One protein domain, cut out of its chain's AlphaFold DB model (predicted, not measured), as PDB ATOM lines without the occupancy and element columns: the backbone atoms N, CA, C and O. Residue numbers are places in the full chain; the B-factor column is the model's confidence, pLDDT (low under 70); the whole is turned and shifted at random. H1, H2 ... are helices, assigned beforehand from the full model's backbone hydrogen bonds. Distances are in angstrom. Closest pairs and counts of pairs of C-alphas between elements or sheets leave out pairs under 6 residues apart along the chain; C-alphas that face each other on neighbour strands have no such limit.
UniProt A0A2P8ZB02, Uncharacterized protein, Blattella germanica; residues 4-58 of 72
ATOM      1  N   LEU A   4     -26.532 -15.915 -18.223       88.75
ATOM      2  CA  LEU A   4     -27.240 -15.272 -19.349       88.75
ATOM      3  C   LEU A   4     -26.644 -15.593 -20.727       88.75
ATOM      4  O   LEU A   4     -27.358 -15.591 -21.721       88.75
ATOM      5  N   ARG A   5     -25.333 -15.841 -20.796       90.06
ATOM      6  CA  ARG A   5     -24.632 -16.129 -22.057       90.06
ATOM      7  C   ARG A   5     -25.024 -17.488 -22.654       90.06
ATOM      8  O   ARG A   5     -25.412 -17.492 -23.821       90.06
ATOM      9  N   PRO A   6     -25.027 -18.593 -21.878       90.69
ATOM     10  CA  PRO A   6     -25.481 -19.890 -22.378       90.69
ATOM     11  C   PRO A   6     -26.920 -19.880 -22.906       90.69
ATOM     12  O   PRO A   6     -27.185 -20.510 -23.920       90.69
ATOM     13  N   LEU A   7     -27.828 -19.116 -22.284       89.62
ATOM     14  CA  LEU A   7     -29.235 -19.028 -22.711       89.62
ATOM     15  C   LEU A   7     -29.419 -18.488 -24.135       89.62
ATOM     16  O   LEU A   7     -30.416 -18.781 -24.781       89.62
ATOM     17  N   VAL A   8     -28.469 -17.688 -24.619       90.81
ATOM     18  CA  VAL A   8     -28.503 -17.090 -25.963       90.81
ATOM     19  C   VAL A   8     -27.514 -17.780 -26.911       90.81
ATOM     20  O   VAL A   8     -27.411 -17.405 -28.076       90.81
ATOM     21  N   GLY A   9     -26.778 -18.784 -26.424       91.88
ATOM     22  CA  GLY A   9     -25.734 -19.471 -27.181       91.88
ATOM     23  C   GLY A   9     -24.453 -18.653 -27.367       91.88
ATOM     24  O   GLY A   9     -23.672 -18.954 -28.262       91.88
ATOM     25  N   TYR A  10     -24.222 -17.619 -26.550       92.00
ATOM     26  CA  TYR A  10     -23.000 -16.822 -26.637       92.00
ATOM     27  C   TYR A  10     -21.864 -17.412 -25.807       92.00
ATOM     28  O   TYR A  10     -22.028 -17.801 -24.648       92.00
ATOM     29  N   THR A  11     -20.675 -17.374 -26.384       89.69
ATOM     30  CA  THR A  11     -19.401 -17.699 -25.756       89.69
ATOM     31  C   THR A  11     -18.727 -16.437 -25.201       89.69
ATOM     32  O   THR A  11     -19.267 -15.322 -25.238       89.69
ATOM     33  N   LEU A  12     -17.539 -16.594 -24.610       86.44
ATOM     34  CA  LEU A  12     -16.719 -15.452 -24.192       86.44
ATOM     35  C   LEU A  12     -16.096 -14.719 -25.393       86.44
ATOM     36  O   LEU A  12     -15.949 -13.501 -25.326       86.44
ATOM     37  N   TYR A  13     -15.823 -15.434 -26.490       91.56
ATOM     38  CA  TYR A  13     -15.203 -14.906 -27.710       91.56
ATOM     39  C   TYR A  13     -16.132 -14.020 -28.546       91.56
ATOM     40  O   TYR A  13     -15.665 -13.225 -29.347       91.56
ATOM     41  N   ASP A  14     -17.448 -14.080 -28.326       90.56
ATOM     42  CA  ASP A  14     -18.399 -13.228 -29.053       90.56
ATOM     43  C   ASP A  14     -18.340 -11.749 -28.629       90.56
ATOM     44  O   ASP A  14     -19.044 -10.911 -29.196       90.56
ATOM     45  N   HIS A  15     -17.573 -11.427 -27.577       89.88
ATOM     46  CA  HIS A  15     -17.353 -10.073 -27.049       89.88
ATOM     47  C   HIS A  15     -18.635  -9.235 -26.829       89.88
ATOM     48  O   HIS A  15     -18.592  -8.008 -26.747       89.88
ATOM     49  N   LYS A  16     -19.798  -9.886 -26.672       91.62
ATOM     50  CA  LYS A  16     -21.086  -9.209 -26.452       91.62
ATOM     51  C   LYS A  16     -21.169  -8.579 -25.073       91.62
ATOM     52  O   LYS A  16     -20.705  -9.165 -24.090       91.62
ATOM     53  N   ARG A  17     -21.805  -7.410 -24.968       91.56
ATOM     54  CA  ARG A  17     -22.061  -6.777 -23.671       91.56
ATOM     55  C   ARG A  17     -23.270  -7.419 -23.006       91.56
ATOM     56  O   ARG A  17     -24.199  -7.891 -23.651       91.56
ATOM     57  N   ASN A  18     -23.282  -7.402 -21.675       87.81
ATOM     58  CA  ASN A  18     -24.407  -7.947 -20.914       87.81
ATOM     59  C   ASN A  18     -25.702  -7.146 -21.135       87.81
ATOM     60  O   ASN A  18     -26.776  -7.715 -20.977       87.81
ATOM     61  N   ALA A  19     -25.599  -5.853 -21.471       89.81
ATOM     62  CA  ALA A  19     -26.751  -5.026 -21.818       89.81
ATOM     63  C   ALA A  19     -27.436  -5.585 -23.072       89.81
ATOM     64  O   ALA A  19     -28.599  -5.959 -22.999       89.81
ATOM     65  N   ASP A  20     -26.675  -5.798 -24.147       91.62
ATOM     66  CA  ASP A  20     -27.172  -6.360 -25.409       91.62
ATOM     67  C   ASP A  20     -27.825  -7.738 -25.217       91.62
ATOM     68  O   ASP A  20     -28.887  -8.015 -25.772       91.62
ATOM     69  N   ILE A  21     -27.221  -8.602 -24.390       92.75
ATOM     70  CA  ILE A  21     -27.771  -9.932 -24.068       92.75
ATOM     71  C   ILE A  21     -29.123  -9.806 -23.357       92.75
ATOM     72  O   ILE A  21     -30.051 -10.548 -23.668       92.75
ATOM     73  N   ARG A  22     -29.252  -8.870 -22.412       91.31
ATOM     74  CA  ARG A  22     -30.511  -8.622 -21.695       91.31
ATOM     75  C   ARG A  22     -31.582  -8.052 -22.614       91.31
ATOM     76  O   ARG A  22     -32.715  -8.515 -22.536       91.31
ATOM     77  N   THR A  23     -31.220  -7.134 -23.510       91.69
ATOM     78  CA  THR A  23     -32.132  -6.601 -24.530       91.69
ATOM     79  C   THR A  23     -32.631  -7.714 -25.447       91.69
ATOM     80  O   THR A  23     -33.830  -7.824 -25.664       91.69
ATOM     81  N   LYS A  24     -31.746  -8.608 -25.908       92.06
ATOM     82  CA  LYS A  24     -32.131  -9.762 -26.736       92.06
ATOM     83  C   LYS A  24     -33.046 -10.751 -26.002       92.06
ATOM     84  O   LYS A  24     -33.900 -11.366 -26.628       92.06
ATOM     85  N   LEU A  25     -32.876 -10.899 -24.689       91.81
ATOM     86  CA  LEU A  25     -33.734 -11.725 -23.833       91.81
ATOM     87  C   LEU A  25     -35.003 -10.998 -23.349       91.81
ATOM     88  O   LEU A  25     -35.753 -11.579 -22.569       91.81
ATOM     89  N   ASN A  26     -35.234  -9.741 -23.754       91.31
ATOM     90  CA  ASN A  26     -36.311  -8.883 -23.245       91.31
ATOM     91  C   ASN A  26     -36.356  -8.804 -21.704       91.31
ATOM     92  O   ASN A  26     -37.414  -8.655 -21.097       91.31
ATOM     93  N   MET A  27     -35.195  -8.911 -21.051       90.31
ATOM     94  CA  MET A  27     -35.078  -8.858 -19.597       90.31
ATOM     95  C   MET A  27     -34.776  -7.438 -19.132       90.31
ATOM     96  O   MET A  27     -33.726  -6.874 -19.448       90.31
ATOM     97  N   THR A  28     -35.640  -6.893 -18.282       90.44
ATOM     98  CA  THR A  28     -35.369  -5.627 -17.598       90.44
ATOM     99  C   THR A  28     -34.307  -5.825 -16.515       90.44
ATOM    100  O   THR A  28     -34.391  -6.777 -15.729       90.44
ATOM    101  N   PRO A  29     -33.295  -4.951 -16.415       89.00
ATOM    102  CA  PRO A  29     -32.309  -5.053 -15.354       89.00
ATOM    103  C   PRO A  29     -32.963  -4.739 -14.001       89.00
ATOM    104  O   PRO A  29     -33.726  -3.790 -13.863       89.00
ATOM    105  N   ILE A  30     -32.596  -5.496 -12.965       89.69
ATOM    106  CA  ILE A  30     -33.137  -5.308 -11.608       89.69
ATOM    107  C   ILE A  30     -32.887  -3.905 -11.033       89.69
ATOM    108  O   ILE A  30     -33.620  -3.425 -10.180       89.69
ATOM    109  N   LEU A  31     -31.856  -3.207 -11.515       90.31
ATOM    110  CA  LEU A  31     -31.605  -1.826 -11.112       90.31
ATOM    111  C   LEU A  31     -32.729  -0.886 -11.556       90.31
ATOM    112  O   LEU A  31     -33.031   0.061 -10.835       90.31
ATOM    113  N   ASP A  32     -33.362  -1.146 -12.698       92.31
ATOM    114  CA  ASP A  32     -34.458  -0.309 -13.178       92.31
ATOM    115  C   ASP A  32     -35.726  -0.557 -12.359       92.31
ATOM    116  O   ASP A  32     -36.400   0.401 -11.987       92.31
ATOM    117  N   THR A  33     -36.005  -1.805 -11.963       91.00
ATOM    118  CA  THR A  33     -37.135  -2.102 -11.065       91.00
ATOM    119  C   THR A  33     -36.942  -1.470  -9.689       91.00
ATOM    120  O   THR A  33     -37.872  -0.862  -9.160       91.00
ATOM    121  N   ILE A  34     -35.722  -1.521  -9.143       93.00
ATOM    122  CA  ILE A  34     -35.370  -0.839  -7.890       93.00
ATOM    123  C   ILE A  34     -35.582   0.671  -8.025       93.00
ATOM    124  O   ILE A  34     -36.214   1.268  -7.159       93.00
ATOM    125  N   LYS A  35     -35.110   1.296  -9.111       92.25
ATOM    126  CA  LYS A  35     -35.308   2.735  -9.351       92.25
ATOM    127  C   LYS A  35     -36.785   3.103  -9.449       92.25
ATOM    128  O   LYS A  35     -37.198   4.075  -8.828       92.25
ATOM    129  N   ILE A  36     -37.578   2.336 -10.198       93.19
ATOM    130  CA  ILE A  36     -39.024   2.562 -10.337       93.19
ATOM    131  C   ILE A  36     -39.700   2.486  -8.969       93.19
ATOM    132  O   ILE A  36     -40.474   3.373  -8.615       93.19
ATOM    133  N   TYR A  37     -39.377   1.460  -8.183       91.25
ATOM    134  CA  TYR A  37     -39.905   1.305  -6.834       91.25
ATOM    135  C   TYR A  37     -39.532   2.493  -5.940       91.25
ATOM    136  O   TYR A  37     -40.395   3.068  -5.281       91.25
ATOM    137  N   HIS A  38     -38.266   2.913  -5.974       88.81
ATOM    138  CA  HIS A  38     -37.774   4.036  -5.181       88.81
ATOM    139  C   HIS A  38     -38.445   5.357  -5.580       88.81
ATOM    140  O   HIS A  38     -38.881   6.102  -4.713       88.81
ATOM    141  N   ASN A  39     -38.610   5.612  -6.880       88.25
ATOM    142  CA  ASN A  39     -39.282   6.807  -7.399       88.25
ATOM    143  C   ASN A  39     -40.782   6.833  -7.064       88.25
ATOM    144  O   ASN A  39     -41.360   7.895  -6.843       88.25
ATOM    145  N   ASN A  40     -41.417   5.662  -7.005       87.38
ATOM    146  CA  ASN A  40     -42.815   5.523  -6.605       87.38
ATOM    147  C   ASN A  40     -43.014   5.488  -5.090       87.38
ATOM    148  O   ASN A  40     -44.153   5.400  -4.624       87.38
ATOM    149  N   TRP A  41     -41.936   5.580  -4.314       90.50
ATOM    150  CA  TRP A  41     -42.031   5.561  -2.872       90.50
ATOM    151  C   TRP A  41     -42.790   6.795  -2.379       90.50
ATOM    152  O   TRP A  41     -42.479   7.938  -2.713       90.50
ATOM    153  N   HIS A  42     -43.804   6.548  -1.553       89.19
ATOM    154  CA  HIS A  42     -44.696   7.555  -0.991       89.19
ATOM    155  C   HIS A  42     -43.970   8.739  -0.321       89.19
ATOM    156  O   HIS A  42     -44.499   9.846  -0.344       89.19
ATOM    157  N   VAL A  43     -42.763   8.530   0.228       90.12
ATOM    158  CA  VAL A  43     -41.931   9.580   0.842       90.12
ATOM    159  C   VAL A  43     -41.640  10.697  -0.163       90.12
ATOM    160  O   VAL A  43     -41.970  11.844   0.115       90.12
ATOM    161  N   LEU A  44     -41.185  10.362  -1.376       88.69
ATOM    162  CA  LEU A  44     -40.843  11.341  -2.418       88.69
ATOM    163  C   LEU A  44     -42.034  12.178  -2.906       88.69
ATOM    164  O   LEU A  44     -41.832  13.244  -3.481       88.69
ATOM    165  N   ARG A  45     -43.265  11.706  -2.677       89.75
ATOM    166  CA  ARG A  45     -44.511  12.393  -3.049       89.75
ATOM    167  C   ARG A  45     -45.063  13.275  -1.924       89.75
ATOM    168  O   ARG A  45     -46.047  13.981  -2.131       89.75
ATOM    169  N   MET A  46     -44.479  13.223  -0.725       93.88
ATOM    170  CA  MET A  46     -44.905  14.048   0.401       93.88
ATOM    171  C   MET A  46     -44.448  15.506   0.245       93.88
ATOM    172  O   MET A  46     -43.360  15.759  -0.279       93.88
ATOM    173  N   PRO A  47     -45.212  16.478   0.778       92.06
ATOM    174  CA  PRO A  47     -44.742  17.854   0.876       92.06
ATOM    175  C   PRO A  47     -43.509  17.953   1.788       92.06
ATOM    176  O   PRO A  47     -43.381  17.230   2.778       92.06
ATOM    177  N   TYR A  48     -42.613  18.891   1.471       88.94
ATOM    178  CA  TYR A  48     -41.316  19.051   2.145       88.94
ATOM    179  C   TYR A  48     -41.419  19.389   3.643       88.94
ATOM    180  O   TYR A  48     -40.486  19.158   4.405       88.94
ATOM    181  N   ASN A  49     -42.565  19.901   4.095       92.88
ATOM    182  CA  ASN A  49     -42.816  20.195   5.507       92.88
ATOM    183  C   ASN A  49     -42.946  18.932   6.383       92.88
ATOM    184  O   ASN A  49     -42.808  19.023   7.604       92.88
ATOM    185  N   ARG A  50     -43.181  17.754   5.791       94.12
ATOM    186  CA  ARG A  50     -43.333  16.504   6.537       94.12
ATOM    187  C   ARG A  50     -41.987  15.946   6.991       94.12
ATOM    188  O   ARG A  50     -41.030  15.865   6.220       94.12
ATOM    189  N   LEU A  51     -41.951  15.470   8.237       92.56
ATOM    190  CA  LEU A  51     -40.753  14.896   8.857       92.56
ATOM    191  C   LEU A  51     -40.101  13.776   8.023       92.56
ATOM    192  O   LEU A  51     -38.891  13.857   7.831       92.56
ATOM    193  N   PRO A  52     -40.833  12.788   7.461       92.75
ATOM    194  CA  PRO A  52     -40.218  11.733   6.654       92.75
ATOM    195  C   PRO A  52     -39.452  12.264   5.438       92.75
ATOM    196  O   PRO A  52     -38.355  11.793   5.156       92.75
ATOM    197  N   GLN A  53     -39.989  13.279   4.755       93.25
ATOM    198  CA  GLN A  53     -39.337  13.882   3.593       93.25
ATOM    199  C   GLN A  53     -38.090  14.673   4.005       93.25
ATOM    200  O   GLN A  53     -37.051  14.569   3.360       93.25
ATOM    201  N   ARG A  54     -38.155  15.409   5.123       92.50
ATOM    202  CA  ARG A  54     -36.982  16.103   5.681       92.50
ATOM    203  C   ARG A  54     -35.884  15.125   6.091       92.50
ATOM    204  O   ARG A  54     -34.724  15.378   5.796       92.50
ATOM    205  N   ILE A  55     -36.243  14.009   6.731       91.25
ATOM    206  CA  ILE A  55     -35.299  12.954   7.132       91.25
ATOM    207  C   ILE A  55     -34.674  12.286   5.905       91.25
ATOM    208  O   ILE A  55     -33.474  12.037   5.904       91.25
ATOM    209  N   PHE A  56     -35.452  12.031   4.851       90.06
ATOM    210  CA  PHE A  56     -34.941  11.437   3.613       90.06
ATOM    211  C   PHE A  56     -33.828  12.282   2.969       90.06
ATOM    212  O   PHE A  56     -32.846  11.731   2.475       90.06
ATOM    213  N   HIS A  57     -33.955  13.613   3.012       89.88
ATOM    214  CA  HIS A  57     -32.944  14.545   2.490       89.88
ATOM    215  C   HIS A  57     -31.878  14.947   3.514       89.88
ATOM    216  O   HIS A  57     -30.902  15.606   3.154       89.88
ATOM    217  N   TYR A  58     -32.043  14.571   4.783       90.31
ATOM    218  CA  TYR A  58     -31.125  14.953   5.846       90.31
ATOM    219  C   TYR A  58     -29.757  14.303   5.636       90.31
ATOM    220  O   TYR A  58     -29.610  13.079   5.647       90.31
TER     221      TYR A  58
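AT A GLANCE: This is residues 4 to 58 of the 72 residues of an uncharacterized protein of Blattella germanica (UniProt A0A2P8ZB02). The model is a long thin dumbbell: helix H3 is the bridge along the length, with a small end part at each side of it. One end holds H1, H2 and the looped link between them; the other holds H4 and H5 with the turn that joins them. The printed part has 55 residues with five named helices, in the order H1, H2, H3, H4, H5, and no named strand; the class is all helix. It is extended, with a radius of gyration of the C-alphas of 18.8 A, and its outline is a rod spanning 55 by 19 by 12 A.

IN THESE COORDINATES: H1 is residues 4 to 7, beginning at C-alpha 4 at (-27.240, -15.272, -19.349). H2 is residues 18 to 24, 9.8 A from first to last C-alpha. H3, the longest helix, is residues 30 to 39, 14.2 A long, from C-alpha 30 at (-33.137, -5.308, -11.608). H4 is residues 42 to 45. H5 is residues 51 to 57, 10.1 A long, ending at C-alpha 57 at (-32.944, 14.545, 2.490).

HOW THE PARTS SIT: H1 and H2 only just touch, with 3 pairs of C-alphas within 8 A; the closest are those of Leu 4 and Ile 21, 7.1 A apart. H2 and H3 are apart. Residues 30 to 41, of which 30 to 39 belong to H3, stand free. H3 and H4 meet only through their link. H4 and H5 touch, the closest C-alphas being those of Val 43 and Gln 53 at 5.7 A. Every O i to N i+4 pair is within hydrogen-bond range in H2, H3 and H5; H1 and H4 are too short for such a pair.

THE WHOLE: The two C-alphas farthest apart, those of Tyr 13 and Asn 49, are 55.7 A from each other. The printed part has no cut and no long link. Its mean pLDDT is 90.8, and no printed residue is under 70.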